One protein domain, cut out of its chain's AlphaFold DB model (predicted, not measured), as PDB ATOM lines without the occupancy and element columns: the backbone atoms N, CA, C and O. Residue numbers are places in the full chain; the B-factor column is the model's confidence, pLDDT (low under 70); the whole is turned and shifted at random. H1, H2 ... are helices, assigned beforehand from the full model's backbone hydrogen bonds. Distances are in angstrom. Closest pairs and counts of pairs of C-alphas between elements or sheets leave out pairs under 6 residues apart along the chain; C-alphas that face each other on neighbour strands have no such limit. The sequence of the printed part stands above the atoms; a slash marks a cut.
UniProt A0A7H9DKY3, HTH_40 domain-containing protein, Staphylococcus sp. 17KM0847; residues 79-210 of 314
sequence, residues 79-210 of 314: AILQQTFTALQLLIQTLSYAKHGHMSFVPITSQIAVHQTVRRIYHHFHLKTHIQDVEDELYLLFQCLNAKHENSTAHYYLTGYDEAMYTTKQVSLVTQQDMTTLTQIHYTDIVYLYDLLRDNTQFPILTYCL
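This is residues 79 to 210 of the 314 residues of the protein "HTH_40 domain-containing protein" of Staphylococcus sp. 17KM0847 (UniProt A0A7H9DKY3). This is a compact, rounded body of crossed helices: the longest, H1, runs through the middle, H6 crosses its first turns at about a right angle, and H3 spans from near the far end of H1 to the later part of H6, a rough triangle. H2 packs on H1, the short H7 sits on one side of the triangle among H1, H2, H3 and H6, the short H4 is on the other side, and H5 makes a corner with the beginning of H6. The printed part has 132 residues with seven named helices, H1 to H7 in chain order, and no named strand; the class is all helix. The radius of gyration of the C-alphas is 14.4 A, and the C-alphas span 41 by 32 by 25 A.

Start at H1, residues 79 to 99. With residues 83 to 91 alone it touches H2, residues 112 to 124, at a steep tilt of 49 degrees, the same way; their closest C-alphas, of Ala 87 and Val 114, are 5.4 A apart. H6, residues 179 to 197, touches H1 about perpendicular at 77 degrees; look at Leu 81 and Ile 190, the closest C-alphas, 5.6 A apart. H3, residues 131 to 148, touches H6 with residues 141 to 148 alone, at a steep tilt of 57 degrees, opposite ways; the closest C-alphas, of Leu 145 and Tyr 192, are 6.7 A apart. H1 and H3 are close but not clearly touching, the closest C-alphas being those of Leu 95 and Ile 131, 6.8 A apart. H7, residues 206 to 209, touches H1, with the closest C-alphas, of Ala 87 and Cys 209, 5.4 A apart. H5, residues 168 to 175, touches H6 about perpendicular at 89 degrees, closest at the C-alphas of Ser 172 and Met 179, 6.8 A apart. H4, residues 154 to 157, is close to H6 but not clearly touching it; the closest C-alphas, of Ala 154 and Asp 189, are 6.3 A apart. H2 and H6 are apart. In H1, H2, H3, H5 and H6 every O i to N i+4 pair is within hydrogen-bond range; H4 and H7 are too short for such a pair.

Find C-alpha 79 at (24.002, -8.535, 46.196); from there H1 runs 30.1 A to C-alpha 99 at (0.456, -14.413, 28.454). H2 is 18.1 A long, H3 25.8 A and H6 26.6 A. H7 ends at C-alpha 209, at (16.043, -17.830, 39.635).

The two C-alphas farthest apart, those of Thr 129 and Asp 178, are 41.7 A from each other. The printed part has no cut, and the link from H1 to H2, residues 100 to 111, is long. The mean pLDDT of the printed part is 96.1, and no printed residue is under 70.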
ATOM      1  N   ALA A  79      24.161  -8.798  47.626       97.31
ATOM      2  CA  ALA A  79      24.002  -8.535  46.196       97.31
ATOM      3  C   ALA A  79      23.361  -9.712  45.435       97.31
ATOM      4  O   ALA A  79      22.588  -9.493  44.509       97.31
ATOM      5  N   ILE A  80      23.657 -10.953  45.830       97.94
ATOM      6  CA  ILE A  80      23.084 -12.153  45.212       97.94
ATOM      7  C   ILE A  80      21.636 -12.370  45.651       97.94
ATOM      8  O   ILE A  80      20.810 -12.737  44.816       97.94
ATOM      9  N   LEU A  81      21.304 -12.070  46.910       98.44
ATOM     10  CA  LEU A  81      19.916 -12.064  47.387       98.44
ATOM     11  C   LEU A  81      19.068 -11.088  46.559       98.44
ATOM     12  O   LEU A  81      18.023 -11.457  46.022       98.44
ATOM     13  N   GLN A  82      19.570  -9.864  46.358       98.25
ATOM     14  CA  GLN A  82      18.903  -8.861  45.525       98.25
ATOM     15  C   GLN A  82      18.770  -9.307  44.066       98.25
ATOM     16  O   GLN A  82      17.687  -9.203  43.495       98.25
ATOM     17  N   GLN A  83      19.843  -9.822  43.458       98.44
ATOM     18  CA  GLN A  83      19.805 -10.285  42.068       98.44
ATOM     19  C   GLN A  83      18.849 -11.464  41.870       98.44
ATOM     20  O   GLN A  83      18.194 -11.527  40.835       98.44
ATOM     21  N   THR A  84      18.745 -12.364  42.851       98.69
ATOM     22  CA  THR A  84      17.783 -13.478  42.844       98.69
ATOM     23  C   THR A  84      16.353 -12.951  42.828       98.69
ATOM     24  O   THR A  84      15.556 -13.354  41.983       98.69
ATOM     25  N   PHE A  85      16.039 -11.975  43.686       98.69
ATOM     26  CA  PHE A  85      14.725 -11.334  43.653       98.69
ATOM     27  C   PHE A  85      14.477 -10.598  42.327       98.69
ATOM     28  O   PHE A  85      13.403 -10.722  41.748       98.69
ATOM     29  N   THR A  86      15.485  -9.917  41.772       98.62
ATOM     30  CA  THR A  86      15.379  -9.289  40.444       98.62
ATOM     31  C   THR A  86      15.162 -10.305  39.318       98.62
ATOM     32  O   THR A  86      14.431 -10.016  38.372       98.62
ATOM     33  N   ALA A  87      15.762 -11.495  39.400       98.75
ATOM     34  CA  ALA A  87      15.519 -12.577  38.449       98.75
ATOM     35  C   ALA A  87      14.078 -13.086  38.533       98.75
ATOM     36  O   ALA A  87      13.446 -13.260  37.493       98.75
ATOM     37  N   LEU A  88      13.540 -13.237  39.747       98.62
ATOM     38  CA  LEU A  88      12.133 -13.569  39.969       98.62
ATOM     39  C   LEU A  88      11.201 -12.486  39.394       98.62
ATOM     40  O   LEU A  88      10.302 -12.801  38.620       98.62
ATOM     41  N   GLN A  89      11.459 -11.207  39.693       98.56
ATOM     42  CA  GLN A  89      10.690 -10.071  39.161       98.56
ATOM     43  C   GLN A  89      10.693 -10.042  37.627       98.56
ATOM     44  O   GLN A  89       9.645  -9.865  37.007       98.56
ATOM     45  N   LEU A  90      11.858 -10.234  36.998       98.44
ATOM     46  CA  LEU A  90      11.963 -10.248  35.540       98.44
ATOM     47  C   LEU A  90      11.287 -11.481  34.925       98.44
ATOM     48  O   LEU A  90      10.708 -11.365  33.846       98.44
ATOM     49  N   LEU A  91      11.336 -12.644  35.582       98.06
ATOM     50  CA  LEU A  91      10.600 -13.828  35.137       98.06
ATOM     51  C   LEU A  91       9.090 -13.562  35.157       98.06
ATOM     52  O   LEU A  91       8.437 -13.764  34.137       98.06
ATOM     53  N   ILE A  92       8.563 -13.021  36.260       97.44
ATOM     54  CA  ILE A  92       7.147 -12.639  36.398       97.44
ATOM     55  C   ILE A  92       6.747 -11.637  35.308       97.44
ATOM     56  O   ILE A  92       5.762 -11.859  34.605       97.44
ATOM     57  N   GLN A  93       7.550 -10.586  35.104       97.44
ATOM     58  CA  GLN A  93       7.323  -9.611  34.036       97.44
ATOM     59  C   GLN A  93       7.272 -10.308  32.669       97.44
ATOM     60  O   GLN A  93       6.320 -10.123  31.917       97.44
ATOM     61  N   THR A  94       8.259 -11.155  32.366       96.56
ATOM     62  CA  THR A  94       8.352 -11.880  31.089       96.56
ATOM     63  C   THR A  94       7.124 -12.751  30.840       96.56
ATOM     64  O   THR A  94       6.589 -12.746  29.734       96.56
ATOM     65  N   LEU A  95       6.664 -13.490  31.852       95.62
ATOM     66  CA  LEU A  95       5.516 -14.389  31.729       95.62
ATOM     67  C   LEU A  95       4.197 -13.636  31.611       95.62
ATOM     68  O   LEU A  95       3.365 -14.009  30.788       95.62
ATOM     69  N   SER A  96       4.036 -12.542  32.356       95.69
ATOM     70  CA  SER A  96       2.877 -11.661  32.223       95.69
ATOM     71  C   SER A  96       2.768 -11.122  30.790       95.69
ATOM     72  O   SER A  96       1.750 -11.304  30.128       95.69
ATOM     73  N   TYR A  97       3.858 -10.585  30.243       95.62
ATOM     74  CA  TYR A  97       3.931 -10.120  28.855       95.62
ATOM     75  C   TYR A  97       3.683 -11.242  27.826       95.62
ATOM     76  O   TYR A  97       2.913 -11.063  26.878       95.62
ATOM     77  N   ALA A  98       4.254 -12.433  28.046       93.44
ATOM     78  CA  ALA A  98       4.035 -13.602  27.192       93.44
ATOM     79  C   ALA A  98       2.564 -14.053  27.163       93.44
ATOM     80  O   ALA A  98       2.049 -14.356  26.086       93.44
ATOM     81  N   LYS A  99       1.880 -14.053  28.316       93.19
ATOM     82  CA  LYS A  99       0.456 -14.413  28.454       93.19
ATOM     83  C   LYS A  99      -0.457 -13.473  27.662       93.19
ATOM     84  O   LYS A  99      -1.463 -13.915  27.117       93.19
ATOM     85  N   HIS A 100      -0.060 -12.209  27.528       93.56
ATOM     86  CA  HIS A 100      -0.750 -11.212  26.705       93.56
ATOM     87  C   HIS A 100      -0.287 -11.184  25.236       93.56
ATOM     88  O   HIS A 100      -0.726 -10.335  24.469       93.56
ATOM     89  N   GLY A 101       0.582 -12.105  24.805       91.88
ATOM     90  CA  GLY A 101       1.057 -12.174  23.418       91.88
ATOM     91  C   GLY A 101       2.098 -11.109  23.043       91.88
ATOM     92  O   GLY A 101       2.431 -10.969  21.866       91.88
ATOM     93  N   HIS A 102       2.656 -10.391  24.022       91.50
ATOM     94  CA  HIS A 102       3.637  -9.326  23.814       91.50
ATOM     95  C   HIS A 102       5.024  -9.751  24.303       91.50
ATOM     96  O   HIS A 102       5.319  -9.665  25.479       91.50
ATOM     97  N   MET A 103       5.932 -10.151  23.411       88.06
ATOM     98  CA  MET A 103       7.307 -10.538  23.805       88.06
ATOM     99  C   MET A 103       8.333  -9.396  23.728       88.06
ATOM    100  O   MET A 103       9.512  -9.599  24.017       88.06
ATOM    101  N   SER A 104       7.901  -8.199  23.329       90.38
ATOM    102  CA  SER A 104       8.737  -6.999  23.278       90.38
ATOM    103  C   SER A 104       8.318  -6.044  24.386       90.38
ATOM    104  O   SER A 104       7.223  -5.490  24.340       90.38
ATOM    105  N   PHE A 105       9.196  -5.843  25.364       93.62
ATOM    106  CA  PHE A 105       8.974  -4.953  26.500       93.62
ATOM    107  C   PHE A 105      10.304  -4.434  27.042       93.62
ATOM    108  O   PHE A 105      11.368  -4.961  26.714       93.62
ATOM    109  N   VAL A 106      10.243  -3.395  27.877       94.00
ATOM    110  CA  VAL A 106      11.415  -2.872  28.589       94.00
ATOM    111  C   VAL A 106      11.610  -3.686  29.875       94.00
ATOM    112  O   VAL A 106      10.744  -3.637  30.753       94.00
ATOM    113  N   PRO A 107      12.715  -4.442  30.016       95.94
ATOM    114  CA  PRO A 107      12.968  -5.232  31.217       95.94
ATOM    115  C   PRO A 107      13.127  -4.353  32.465       95.94
ATOM    116  O   PRO A 107      13.748  -3.292  32.394       95.94
ATOM    117  N   ILE A 108      12.666  -4.835  33.624       96.31
ATOM    118  CA  ILE A 108      12.794  -4.139  34.923       96.31
ATOM    119  C   ILE A 108      14.253  -3.850  35.334       96.31
ATOM    120  O   ILE A 108      14.532  -2.974  36.149       96.31
ATOM    121  N   THR A 109      15.213  -4.579  34.767       96.56
ATOM    122  CA  THR A 109      16.644  -4.467  35.070       96.56
ATOM    123  C   THR A 109      17.465  -4.400  33.790       96.56
ATOM    124  O   THR A 109      17.075  -4.969  32.776       96.56
ATOM    125  N   SER A 110      18.638  -3.769  33.831       96.44
ATOM    126  CA  SER A 110      19.634  -3.791  32.746       96.44
ATOM    127  C   SER A 110      20.734  -4.844  32.953       96.44
ATOM    128  O   SER A 110      21.670  -4.938  32.160       96.44
ATOM    129  N   GLN A 111      20.656  -5.636  34.028       96.94
ATOM    130  CA  GLN A 111      21.690  -6.607  34.381       96.94
ATOM    131  C   GLN A 111      21.684  -7.812  33.428       96.94
ATOM    132  O   GLN A 111      20.786  -8.654  33.472       96.94
ATOM    133  N   ILE A 112      22.744  -7.933  32.624       96.25
ATOM    134  CA  ILE A 112      22.898  -8.983  31.602       96.25
ATOM    135  C   ILE A 112      22.807 -10.388  32.209       96.25
ATOM    136  O   ILE A 112      22.139 -11.252  31.647       96.25
ATOM    137  N   ALA A 113      23.438 -10.618  33.366       96.12
ATOM    138  CA  ALA A 113      23.399 -11.918  34.037       96.12
ATOM    139  C   ALA A 113      21.959 -12.333  34.387       96.12
ATOM    140  O   ALA A 113      21.568 -13.468  34.136       96.12
ATOM    141  N   VAL A 114      21.144 -11.395  34.882       98.06
ATOM    142  CA  VAL A 114      19.734 -11.647  35.208       98.06
ATOM    143  C   VAL A 114      18.926 -11.956  33.944       98.06
ATOM    144  O   VAL A 114      18.140 -12.901  33.931       98.06
ATOM    145  N   HIS A 115      19.160 -11.225  32.847       97.56
ATOM    146  CA  HIS A 115      18.510 -11.505  31.558       97.56
ATOM    147  C   HIS A 115      18.843 -12.901  31.036       97.56
ATOM    148  O   HIS A 115      17.959 -13.608  30.558       97.56
ATOM    149  N   GLN A 116      20.114 -13.300  31.115       96.88
ATOM    150  CA  GLN A 116      20.565 -14.622  30.686       96.88
ATOM    151  C   GLN A 116      19.926 -15.727  31.529       96.88
ATOM    152  O   GLN A 116      19.443 -16.707  30.957       96.88
ATOM    153  N   THR A 117      19.854 -15.546  32.852       97.94
ATOM    154  CA  THR A 117      19.159 -16.470  33.756       97.94
ATOM    155  C   THR A 117      17.696 -16.635  33.353       97.94
ATOM    156  O   THR A 117      17.279 -17.753  33.062       97.94
ATOM    157  N   VAL A 118      16.932 -15.544  33.231       97.75
ATOM    158  CA  VAL A 118      15.498 -15.620  32.888       97.75
ATOM    159  C   VAL A 118      15.269 -16.219  31.501       97.75
ATOM    160  O   VAL A 118      14.395 -17.067  31.334       97.75
ATOM    161  N   ARG A 119      16.094 -15.863  30.506       96.50
ATOM    162  CA  ARG A 119      16.027 -16.492  29.177       96.50
ATOM    163  C   ARG A 119      16.275 -17.992  29.258       96.50
ATOM    164  O   ARG A 119      15.562 -18.743  28.600       96.50
ATOM    165  N   ARG A 120      17.258 -18.442  30.041       97.00
ATOM    166  CA  ARG A 120      17.535 -19.872  30.219       97.00
ATOM    167  C   ARG A 120      16.332 -20.592  30.823       97.00
ATOM    168  O   ARG A 120      15.955 -21.624  30.285       97.00
ATOM    169  N   ILE A 121      15.709 -20.030  31.862       97.12
ATOM    170  CA  ILE A 121      14.499 -20.593  32.488       97.12
ATOM    171  C   ILE A 121      13.375 -20.713  31.454       97.12
ATOM    172  O   ILE A 121      12.840 -21.800  31.247       97.12
ATOM    173  N   TYR A 122      13.075 -19.614  30.754       95.06
ATOM    174  CA  TYR A 122      11.989 -19.551  29.775       95.06
ATOM    175  C   TYR A 122      12.099 -20.631  28.693       95.06
ATOM    176  O   TYR A 122      11.102 -21.263  28.345       95.06
ATOM    177  N   HIS A 123      13.311 -20.866  28.177       94.25
ATOM    178  CA  HIS A 123      13.542 -21.885  27.152       94.25
ATOM    179  C   HIS A 123      13.621 -23.301  27.730       94.25
ATOM    180  O   HIS A 123      13.048 -24.209  27.143       94.25
ATOM    181  N   HIS A 124      14.305 -23.500  28.863       94.81
ATOM    182  CA  HIS A 124      14.497 -24.827  29.455       94.81
ATOM    183  C   HIS A 124      13.164 -25.500  29.805       94.81
ATOM    184  O   HIS A 124      12.957 -26.665  29.478       94.81
ATOM    185  N   PHE A 125      12.238 -24.738  30.393       93.56
ATOM    186  CA  PHE A 125      10.923 -25.231  30.805       93.56
ATOM    187  C   PHE A 125       9.822 -25.012  29.761       93.56
ATOM    188  O   PHE A 125       8.657 -25.266  30.040       93.56
ATOM    189  N   HIS A 126      10.166 -24.534  28.559       90.31
ATOM    190  CA  HIS A 126       9.194 -24.243  27.499       90.31
ATOM    191  C   HIS A 126       8.016 -23.385  28.000       90.31
ATOM    192  O   HIS A 126       6.856 -23.634  27.671       90.31
ATOM    193  N   LEU A 127       8.311 -22.347  28.793       88.00
ATOM    194  CA  LEU A 127       7.294 -21.630  29.574       88.00
ATOM    195  C   LEU A 127       6.212 -20.967  28.728       88.00
ATOM    196  O   LEU A 127       5.145 -20.677  29.242       88.00
ATOM    197  N   LYS A 128       6.424 -20.793  27.421       81.12
ATOM    198  CA  LYS A 128       5.368 -20.375  26.491       81.12
ATOM    199  C   LYS A 128       4.106 -21.252  26.575       81.12
ATOM    200  O   LYS A 128       3.014 -20.731  26.372       81.12
ATOM    201  N   THR A 129       4.245 -22.552  26.839       80.81
ATOM    202  CA  THR A 129       3.126 -23.510  26.946       80.81
ATOM    203  C   THR A 129       2.850 -23.970  28.380       80.81
ATOM    204  O   THR A 129       1.842 -24.627  28.606       80.81
ATOM    205  N   HIS A 130       3.704 -23.593  29.335       87.81
ATOM    206  CA  HIS A 130       3.689 -24.050  30.732       87.81
ATOM    207  C   HIS A 130       3.701 -22.877  31.726       87.81
ATOM    208  O   HIS A 130       4.353 -22.924  32.762       87.81
ATOM    209  N   ILE A 131       3.006 -21.779  31.403       91.19
ATOM    210  CA  ILE A 131       2.940 -20.603  32.293       91.19
ATOM    211  C   ILE A 131       2.269 -20.966  33.626       91.19
ATOM    212  O   ILE A 131       2.705 -20.482  34.666       91.19
ATOM    213  N   GLN A 132       1.248 -21.832  33.597       92.81
ATOM    214  CA  GLN A 132       0.471 -22.199  34.786       92.81
ATOM    215  C   GLN A 132       1.337 -22.829  35.884       92.81
ATOM    216  O   GLN A 132       1.186 -22.463  37.040       92.81
ATOM    217  N   ASP A 133       2.298 -23.681  35.518       93.38
ATOM    218  CA  ASP A 133       3.196 -24.332  36.481       93.38
ATOM    219  C   ASP A 133       4.006 -23.291  37.280       93.38
ATOM    220  O   ASP A 133       4.229 -23.433  38.481       93.38
ATOM    221  N   VAL A 134       4.392 -22.188  36.628       94.62
ATOM    222  CA  VAL A 134       5.084 -21.076  37.292       94.62
ATOM    223  C   VAL A 134       4.127 -20.228  38.120       94.62
ATOM    224  O   VAL A 134       4.507 -19.773  39.193       94.62
ATOM    225  N   GLU A 135       2.900 -19.997  37.645       95.50
ATOM    226  CA  GLU A 135       1.877 -19.292  38.428       95.50
ATOM    227  C   GLU A 135       1.593 -20.029  39.744       95.50
ATOM    228  O   GLU A 135       1.595 -19.399  40.803       95.50
ATOM    229  N   ASP A 136       1.451 -21.353  39.699       96.69
ATOM    230  CA  ASP A 136       1.201 -22.188  40.876       96.69
ATOM    231  C   ASP A 136       2.377 -22.129  41.872       96.69
ATOM    232  O   ASP A 136       2.165 -21.897  43.069       96.69
ATOM    233  N   GLU A 137       3.625 -22.237  41.391       97.94
ATOM    234  CA  GLU A 137       4.817 -22.046  42.234       97.94
ATOM    235  C   GLU A 137       4.894 -20.633  42.831       97.94
ATOM    236  O   GLU A 137       5.281 -20.478  43.990       97.94
ATOM    237  N   LEU A 138       4.517 -19.594  42.078       97.75
ATOM    238  CA  LEU A 138       4.518 -18.211  42.561       97.75
ATOM    239  C   LEU A 138       3.500 -18.008  43.685       97.75
ATOM    240  O   LEU A 138       3.834 -17.395  44.703       97.75
ATOM    241  N   TYR A 139       2.279 -18.529  43.535       97.75
ATOM    242  CA  TYR A 139       1.269 -18.467  44.593       97.75
ATOM    243  C   TYR A 139       1.751 -19.174  45.861       97.75
ATOM    244  O   TYR A 139       1.674 -18.594  46.948       97.75
ATOM    245  N   LEU A 140       2.316 -20.379  45.724       98.38
ATOM    246  CA  LEU A 140       2.886 -21.117  46.849       98.38
ATOM    247  C   LEU A 140       4.052 -20.357  47.498       98.38
ATOM    248  O   LEU A 140       4.106 -20.240  48.721       98.38
ATOM    249  N   LEU A 141       4.956 -19.784  46.698       98.56
ATOM    250  CA  LEU A 141       6.113 -19.033  47.187       98.56
ATOM    251  C   LEU A 141       5.681 -17.838  48.038       98.56
ATOM    252  O   LEU A 141       6.189 -17.661  49.146       98.56
ATOM    253  N   PHE A 142       4.735 -17.032  47.549       98.19
ATOM    254  CA  PHE A 142       4.234 -15.874  48.292       98.19
ATOM    255  C   PHE A 142       3.383 -16.278  49.501       98.19
ATOM    256  O   PHE A 142       3.444 -15.604  50.529       98.19
ATOM    257  N   GLN A 143       2.658 -17.400  49.439       98.12
ATOM    258  CA  GLN A 143       1.992 -17.972  50.610       98.12
ATOM    259  C   GLN A 143       3.012 -18.355  51.695       98.12
ATOM    260  O   GLN A 143       2.855 -17.965  52.853       98.12
ATOM    261  N   CYS A 144       4.081 -19.071  51.331       98.31
ATOM    262  CA  CYS A 144       5.154 -19.450  52.250       98.31
ATOM    263  C   CYS A 144       5.918 -18.232  52.789       98.31
ATOM    264  O   CYS A 144       6.245 -18.193  53.977       98.31
ATOM    265  N   LEU A 145       6.181 -17.227  51.945       98.44
ATOM    266  CA  LEU A 145       6.820 -15.977  52.357       98.44
ATOM    267  C   LEU A 145       5.967 -15.242  53.391       98.44
ATOM    268  O   LEU A 145       6.479 -14.912  54.455       98.44
ATOM    269  N   ASN A 146       4.676 -15.043  53.118       97.56
ATOM    270  CA  ASN A 146       3.770 -14.349  54.034       97.56
ATOM    271  C   ASN A 146       3.579 -15.124  55.348       97.56
ATOM    272  O   ASN A 146       3.453 -14.511  56.403       97.56
ATOM    273  N   ALA A 147       3.631 -16.461  55.314       97.56
ATOM    274  CA  ALA A 147       3.622 -17.282  56.525       97.56
ATOM    275  C   ALA A 147       4.898 -17.109  57.375       97.56
ATOM    276  O   ALA A 147       4.830 -17.171  58.600       97.56
ATOM    277  N   LYS A 148       6.062 -16.883  56.746       96.44
ATOM    278  CA  LYS A 148       7.334 -16.596  57.442       96.44
ATOM    279  C   LYS A 148       7.493 -15.127  57.846       96.44
ATOM    280  O   LYS A 148       8.218 -14.827  58.794       96.44
ATOM    281  N   HIS A 149       6.871 -14.214  57.107       96.88
ATOM    282  CA  HIS A 149       7.011 -12.772  57.255       96.88
ATOM    283  C   HIS A 149       5.692 -12.076  56.913       96.88
ATOM    284  O   HIS A 149       5.475 -11.627  55.791       96.88
ATOM    285  N   GLU A 150       4.819 -11.965  57.912       94.62
ATOM    286  CA  GLU A 150       3.458 -11.428  57.769       94.62
ATOM    287  C   GLU A 150       3.417 -10.023  57.141       94.62
ATOM    288  O   GLU A 150       2.540  -9.720  56.340       94.62
ATOM    289  N   ASN A 151       4.414  -9.183  57.443       94.25
ATOM    290  CA  ASN A 151       4.519  -7.812  56.931       94.25
ATOM    291  C   ASN A 151       5.273  -7.708  55.594       94.25
ATOM    292  O   ASN A 151       5.773  -6.630  55.258       94.25
ATOM    293  N   SER A 152       5.411  -8.809  54.848       97.94
ATOM    294  CA  SER A 152       6.116  -8.810  53.566       97.94
ATOM    295  C   SER A 152       5.551  -7.762  52.606       97.94
ATOM    296  O   SER A 152       4.340  -7.612  52.438       97.94
ATOM    297  N   THR A 153       6.450  -7.058  51.915       98.00
ATOM    298  CA  THR A 153       6.077  -6.069  50.886       98.00
ATOM    299  C   THR A 153       6.576  -6.450  49.500       98.00
ATOM    300  O   THR A 153       6.378  -5.693  48.550       98.00
ATOM    301  N   ALA A 154       7.187  -7.630  49.353       98.06
ATOM    302  CA  ALA A 154       7.782  -8.101  48.104       98.06
ATOM    303  C   ALA A 154       6.816  -8.033  46.905       98.06
ATOM    304  O   ALA A 154       7.229  -7.655  45.809       98.06
ATOM    305  N   HIS A 155       5.528  -8.323  47.118       96.81
ATOM    306  CA  HIS A 155       4.512  -8.331  46.062       96.81
ATOM    307  C   HIS A 155       4.260  -6.944  45.434       96.81
ATOM    308  O   HIS A 155       3.980  -6.862  44.242       96.81
ATOM    309  N   TYR A 156       4.432  -5.844  46.183       97.56
ATOM    310  CA  TYR A 156       4.304  -4.483  45.637       97.56
ATOM    311  C   TYR A 156       5.402  -4.142  44.624       97.56
ATOM    312  O   TYR A 156       5.241  -3.245  43.793       97.56
ATOM    313  N   TYR A 157       6.530  -4.847  44.701       97.31
ATOM    314  CA  TYR A 157       7.667  -4.639  43.816       97.31
ATOM    315  C   TYR A 157       7.614  -5.527  42.563       97.31
ATOM    316  O   TYR A 157       8.603  -5.642  41.844       97.31
ATOM    317  N   LEU A 158       6.484  -6.173  42.278       97.00
ATOM    318  CA  LEU A 158       6.282  -6.907  41.031       97.00
ATOM    319  C   LEU A 158       5.808  -5.967  39.913       97.00
ATOM    320  O   LEU A 158       5.299  -4.878  40.166       97.00
ATOM    321  N   THR A 159       6.000  -6.378  38.663       95.56
ATOM    322  CA  THR A 159       5.527  -5.658  37.470       95.56
ATOM    323  C   THR A 159       5.175  -6.661  36.384       95.56
ATOM    324  O   THR A 159       5.744  -7.755  36.333       95.56
ATOM    325  N   GLY A 160       4.247  -6.287  35.514       95.62
ATOM    326  CA  GLY A 160       3.751  -7.137  34.446       95.62
ATOM    327  C   GLY A 160       3.276  -6.327  33.251       95.62
ATOM    328  O   GLY A 160       3.593  -5.144  33.105       95.62
ATOM    329  N   TYR A 161       2.538  -6.994  32.375       96.31
ATOM    330  CA  TYR A 161       1.835  -6.363  31.272       96.31
ATOM    331  C   TYR A 161       0.835  -5.330  31.814       96.31
ATOM    332  O   TYR A 161       0.050  -5.655  32.699       96.31
ATOM    333  N   ASP A 162       0.915  -4.094  31.316       93.00
ATOM    334  CA  ASP A 162       0.101  -2.936  31.724       93.00
ATOM    335  C   ASP A 162       0.073  -2.606  33.236       93.00
ATOM    336  O   ASP A 162      -0.693  -1.749  33.667       93.00
ATOM    337  N   GLU A 163       0.972  -3.191  34.038       92.62
ATOM    338  CA  GLU A 163       1.050  -2.988  35.489       92.62
ATOM    339  C   GLU A 163       2.463  -2.579  35.925       92.62
ATOM    340  O   GLU A 163       3.437  -3.344  35.837       92.62
ATOM    341  N   ALA A 164       2.580  -1.343  36.412       92.44
ATOM    342  CA  ALA A 164       3.841  -0.769  36.863       92.44
ATOM    343  C   ALA A 164       4.157  -1.147  38.317       92.44
ATOM    344  O   ALA A 164       3.285  -1.188  39.180       92.44
ATOM    345  N   MET A 165       5.446  -1.338  38.601       94.50
ATOM    346  CA  MET A 165       5.937  -1.551  39.962       94.50
ATOM    347  C   MET A 165       5.657  -0.342  40.869       94.50
ATOM    348  O   MET A 165       5.857   0.807  40.461       94.50
ATOM    349  N   TYR A 166       5.315  -0.588  42.137       96.88
ATOM    350  CA  TYR A 166       5.223   0.477  43.133       96.88
ATOM    351  C   TYR A 166       6.610   1.030  43.479       96.88
ATOM    352  O   TYR A 166       7.591   0.310  43.673       96.88
ATOM    353  N   THR A 167       6.686   2.344  43.650       96.25
ATOM    354  CA  THR A 167       7.835   2.994  44.288       96.25
ATOM    355  C   THR A 167       7.815   2.740  45.795       96.25
ATOM    356  O   THR A 167       6.753   2.671  46.410       96.25
ATOM    357  N   THR A 168       8.982   2.724  46.445       95.25
ATOM    358  CA  THR A 168       9.069   2.595  47.915       95.25
ATOM    359  C   THR A 168       8.261   3.675  48.650       95.25
ATOM    360  O   THR A 168       7.727   3.426  49.726       95.25
ATOM    361  N   LYS A 169       8.105   4.872  48.058       96.50
ATOM    362  CA  LYS A 169       7.221   5.925  48.590       96.50
ATOM    363  C   LYS A 169       5.748   5.522  48.548       96.50
ATOM    364  O   LYS A 169       5.052   5.740  49.530       96.50
ATOM    365  N   GLN A 170       5.278   4.927  47.452       97.69
ATOM    366  CA  GLN A 170       3.905   4.423  47.371       97.69
ATOM    367  C   GLN A 170       3.679   3.275  48.360       97.69
ATOM    368  O   GLN A 170       2.677   3.292  49.066       97.69
ATOM    369  N   VAL A 171       4.631   2.343  48.489       98.00
ATOM    370  CA  VAL A 171       4.545   1.264  49.490       98.00
ATOM    371  C   VAL A 171       4.475   1.835  50.906       98.00
ATOM    372  O   VAL A 171       3.631   1.413  51.688       98.00
ATOM    373  N   SER A 172       5.289   2.845  51.228       97.81
ATOM    374  CA  SER A 172       5.252   3.542  52.525       97.81
ATOM    375  C   SER A 172       3.884   4.149  52.826       97.81
ATOM    376  O   SER A 172       3.386   4.003  53.937       97.81
ATOM    377  N   LEU A 173       3.238   4.769  51.833       97.31
ATOM    378  CA  LEU A 173       1.905   5.352  51.997       97.31
ATOM    379  C   LEU A 173       0.821   4.285  52.201       97.31
ATOM    380  O   LEU A 173      -0.031   4.453  53.068       97.31
ATOM    381  N   VAL A 174       0.859   3.195  51.429       97.19
ATOM    382  CA  VAL A 174      -0.154   2.125  51.494       97.19
ATOM    383  C   VAL A 174      -0.022   1.302  52.777       97.19
ATOM    384  O   VAL A 174      -1.024   0.983  53.407       97.19
ATOM    385  N   THR A 175       1.207   0.990  53.187       96.50
ATOM    386  CA  THR A 175       1.488   0.160  54.375       96.50
ATOM    387  C   THR A 175       1.606   0.964  55.670       96.50
ATOM    388  O   THR A 175       1.691   0.378  56.746       96.50
ATOM    389  N   GLN A 176       1.644   2.298  55.574       96.62
ATOM    390  CA  GLN A 176       1.907   3.227  56.682       96.62
ATOM    391  C   GLN A 176       3.248   2.978  57.399       96.62
ATOM    392  O   GLN A 176       3.440   3.393  58.540       96.62
ATOM    393  N   GLN A 177       4.196   2.319  56.725       95.94
ATOM    394  CA  GLN A 177       5.530   2.037  57.251       95.94
ATOM    395  C   GLN A 177       6.518   3.134  56.854       95.94
ATOM    396  O   GLN A 177       6.507   3.631  55.723       95.94
ATOM    397  N   ASP A 178       7.426   3.489  57.760       95.12
ATOM    398  CA  ASP A 178       8.514   4.410  57.444       95.12
ATOM    399  C   ASP A 178       9.609   3.739  56.585       95.12
ATOM    400  O   ASP A 178       9.724   2.517  56.487       95.12
ATOM    401  N   MET A 179      10.470   4.553  55.972       94.56
ATOM    402  CA  MET A 179      11.524   4.081  55.058       94.56
ATOM    403  C   MET A 179      12.557   3.152  55.715       94.56
ATOM    404  O   MET A 179      13.140   2.292  55.047       94.56
ATOM    405  N   THR A 180      12.830   3.329  57.009       93.69
ATOM    406  CA  THR A 180      13.753   2.466  57.757       93.69
ATOM    407  C   THR A 180      13.148   1.084  57.921       93.69
ATOM    408  O   THR A 180      13.831   0.102  57.621       93.69
ATOM    409  N   THR A 181      11.877   1.031  58.312       95.50
ATOM    410  CA  THR A 181      11.123  -0.213  58.471       95.50
ATOM    411  C   THR A 181      10.955  -0.935  57.138       95.50
ATOM    412  O   THR A 181      11.300  -2.108  57.035       95.50
ATOM    413  N   LEU A 182      10.610  -0.227  56.055       97.00
ATOM    414  CA  LEU A 182      10.573  -0.825  54.712       97.00
ATOM    415  C   LEU A 182      11.924  -1.386  54.258       97.00
ATOM    416  O   LEU A 182      11.968  -2.409  53.581       97.00
ATOM    417  N   THR A 183      13.041  -0.756  54.640       96.44
ATOM    418  CA  THR A 183      14.368  -1.314  54.331       96.44
ATOM    419  C   THR A 183      14.607  -2.637  55.065       96.44
ATOM    420  O   THR A 183      15.249  -3.528  54.515       96.44
ATOM    421  N   GLN A 184      14.126  -2.764  56.307       97.06
ATOM    422  CA  GLN A 184      14.237  -3.997  57.094       97.06
ATOM    423  C   GLN A 184      13.342  -5.089  56.514       97.06
ATOM    424  O   GLN A 184      13.823  -6.193  56.282       97.06
ATOM    425  N   ILE A 185      12.086  -4.752  56.207       97.81
ATOM    426  CA  ILE A 185      11.129  -5.656  55.564       97.81
ATOM    427  C   ILE A 185      11.711  -6.180  54.251       97.81
ATOM    428  O   ILE A 185      11.762  -7.388  54.053       97.81
ATOM    429  N   HIS A 186      12.237  -5.297  53.395       98.06
ATOM    430  CA  HIS A 186      12.852  -5.701  52.132       98.06
ATOM    431  C   HIS A 186      14.050  -6.639  52.329       98.06
ATOM    432  O   HIS A 186      14.170  -7.625  51.608       98.06
ATOM    433  N   TYR A 187      14.932  -6.359  53.298       98.25
ATOM    434  CA  TYR A 187      16.048  -7.254  53.621       98.25
ATOM    435  C   TYR A 187      15.544  -8.645  54.045       98.25
ATOM    436  O   TYR A 187      16.034  -9.656  53.546       98.25
ATOM    437  N   THR A 188      14.550  -8.699  54.933       98.31
ATOM    438  CA  THR A 188      13.963  -9.961  55.397       98.31
ATOM    439  C   THR A 188      13.291 -10.718  54.249       98.31
ATOM    440  O   THR A 188      13.513 -11.918  54.102       98.31
ATOM    441  N   ASP A 189      12.557 -10.012  53.383       98.56
ATOM    442  CA  ASP A 189      11.905 -10.578  52.201       98.56
ATOM    443  C   ASP A 189      12.912 -11.257  51.266       98.56
ATOM    444  O   ASP A 189      12.723 -12.417  50.907       98.56
ATOM    445  N   ILE A 190      14.006 -10.580  50.894       98.56
ATOM    446  CA  ILE A 190      14.991 -11.164  49.964       98.56
ATOM    447  C   ILE A 190      15.768 -12.331  50.585       98.56
ATOM    448  O   ILE A 190      16.165 -13.241  49.858       98.56
ATOM    449  N   VAL A 191      15.976 -12.329  51.908       98.38
ATOM    450  CA  VAL A 191      16.595 -13.456  52.622       98.38
ATOM    451  C   VAL A 191      15.676 -14.674  52.580       98.38
ATOM    452  O   VAL A 191      16.102 -15.737  52.131       98.38
ATOM    453  N   TYR A 192      14.412 -14.517  52.979       98.44
ATOM    454  CA  TYR A 192      13.461 -15.627  53.011       98.44
ATOM    455  C   TYR A 192      13.078 -16.128  51.625       98.44
ATOM    456  O   TYR A 192      12.966 -17.338  51.449       98.44
ATOM    457  N   LEU A 193      12.929 -15.243  50.637       98.50
ATOM    458  CA  LEU A 193      12.727 -15.649  49.247       98.50
ATOM    459  C   LEU A 193      13.885 -16.515  48.759       98.50
ATOM    460  O   LEU A 193      13.647 -17.579  48.200       98.50
ATOM    461  N   TYR A 194      15.131 -16.098  49.003       98.19
ATOM    462  CA  TYR A 194      16.288 -16.901  48.616       98.19
ATOM    463  C   TYR A 194      16.272 -18.277  49.292       98.19
ATOM    464  O   TYR A 194      16.470 -19.281  48.619       98.19
ATOM    465  N   ASP A 195      16.007 -18.337  50.600       96.81
ATOM    466  CA  ASP A 195      15.982 -19.606  51.335       96.81
ATOM    467  C   ASP A 195      14.843 -20.533  50.888       96.81
ATOM    468  O   ASP A 195      15.062 -21.735  50.780       96.81
ATOM    469  N   LEU A 196      13.651 -19.997  50.591       98.00
ATOM    470  CA  LEU A 196      12.529 -20.775  50.050       98.00
ATOM    471  C   LEU A 196      12.877 -21.362  48.677       98.00
ATOM    472  O   LEU A 196      12.719 -22.558  48.464       98.00
ATOM    473  N   LEU A 197      13.437 -20.551  47.776       98.06
ATOM    474  CA  LEU A 197      13.794 -20.969  46.416       98.06
ATOM    475  C   LEU A 197      14.894 -22.042  46.358       98.06
ATOM    476  O   LEU A 197      15.110 -22.640  45.305       98.06
ATOM    477  N   ARG A 198      15.612 -22.304  47.456       96.19
ATOM    478  CA  ARG A 198      16.592 -23.401  47.522       96.19
ATOM    479  C   ARG A 198      15.957 -24.783  47.594       96.19
ATOM    480  O   ARG A 198      16.646 -25.756  47.294       96.19
ATOM    481  N   ASP A 199      14.688 -24.877  47.977       96.31
ATOM    482  CA  ASP A 199      13.958 -26.136  47.945       96.31
ATOM    483  C   ASP A 199      13.525 -26.445  46.506       96.31
ATOM    484  O   ASP A 199      12.464 -26.032  46.042       96.31
ATOM    485  N   ASN A 200      14.373 -27.175  45.779       94.88
ATOM    486  CA  ASN A 200      14.091 -27.582  44.403       94.88
ATOM    487  C   ASN A 200      12.971 -28.628  44.285       94.88
ATOM    488  O   ASN A 200      12.521 -28.901  43.174       94.88
ATOM    489  N   THR A 201      12.537 -29.225  45.399       96.44
ATOM    490  CA  THR A 201      11.414 -30.166  45.413       96.44
ATOM    491  C   THR A 201      10.090 -29.418  45.461       96.44
ATOM    492  O   THR A 201       9.150 -29.801  44.771       96.44
ATOM    493  N   GLN A 202      10.045 -28.319  46.220       96.12
ATOM    494  CA  GLN A 202       8.876 -27.452  46.330       96.12
ATOM    495  C   GLN A 202       8.787 -26.427  45.189       96.12
ATOM    496  O   GLN A 202       7.684 -26.100  44.757       96.12
ATOM    497  N   PHE A 203       9.933 -25.943  44.697       97.75
ATOM    498  CA  PHE A 203      10.030 -24.905  43.664       97.75
ATOM    499  C   PHE A 203      10.906 -25.345  42.474       97.75
ATOM    500  O   PHE A 203      11.967 -24.752  42.232       97.75
ATOM    501  N   PRO A 204      10.533 -26.412  41.739       96.62
ATOM    502  CA  PRO A 204      11.369 -26.989  40.685       96.62
ATOM    503  C   PRO A 204      11.698 -26.028  39.533       96.62
ATOM    504  O   PRO A 204      12.758 -26.176  38.915       96.62
ATOM    505  N   ILE A 205      10.851 -25.032  39.250       97.25
ATOM    506  CA  ILE A 205      11.113 -24.000  38.240       97.25
ATOM    507  C   ILE A 205      11.761 -22.773  38.880       97.25
ATOM    508  O   ILE A 205      12.824 -22.329  38.425       97.25
ATOM    509  N   LEU A 206      11.157 -22.212  39.932       98.19
ATOM    510  CA  LEU A 206      11.603 -20.941  40.508       98.19
ATOM    511  C   LEU A 206      12.982 -21.048  41.175       98.19
ATOM    512  O   LEU A 206      13.697 -20.045  41.237       98.19
ATOM    513  N   THR A 207      13.426 -22.243  41.583       98.00
ATOM    514  CA  THR A 207      14.804 -22.462  42.063       98.00
ATOM    515  C   THR A 207      15.866 -22.014  41.048       98.00
ATOM    516  O   THR A 207      16.940 -21.544  41.421       98.00
ATOM    517  N   TYR A 208      15.559 -22.025  39.743       97.75
ATOM    518  CA  TYR A 208      16.485 -21.554  38.708       97.75
ATOM    519  C   TYR A 208      16.649 -20.024  38.664       97.75
ATOM    520  O   TYR A 208      17.541 -19.536  37.958       97.75
ATOM    521  N   CYS A 209      15.834 -19.262  39.406       98.31
ATOM    522  CA  CYS A 209      16.043 -17.830  39.635       98.31
ATOM    523  C   CYS A 209      17.197 -17.547  40.607       98.31
ATOM    524  O   CYS A 209      17.647 -16.400  40.664       98.31
ATOM    525  N   LEU A 210      17.677 -18.549  41.358       97.81
ATOM    526  CA  LEU A 210      18.823 -18.392  42.251       97.81
ATOM    527  C   LEU A 210      20.046 -17.900  41.467       97.81
ATOM    528  O   LEU A 210      20.501 -18.513  40.499       97.81
TER     529      LEU A 210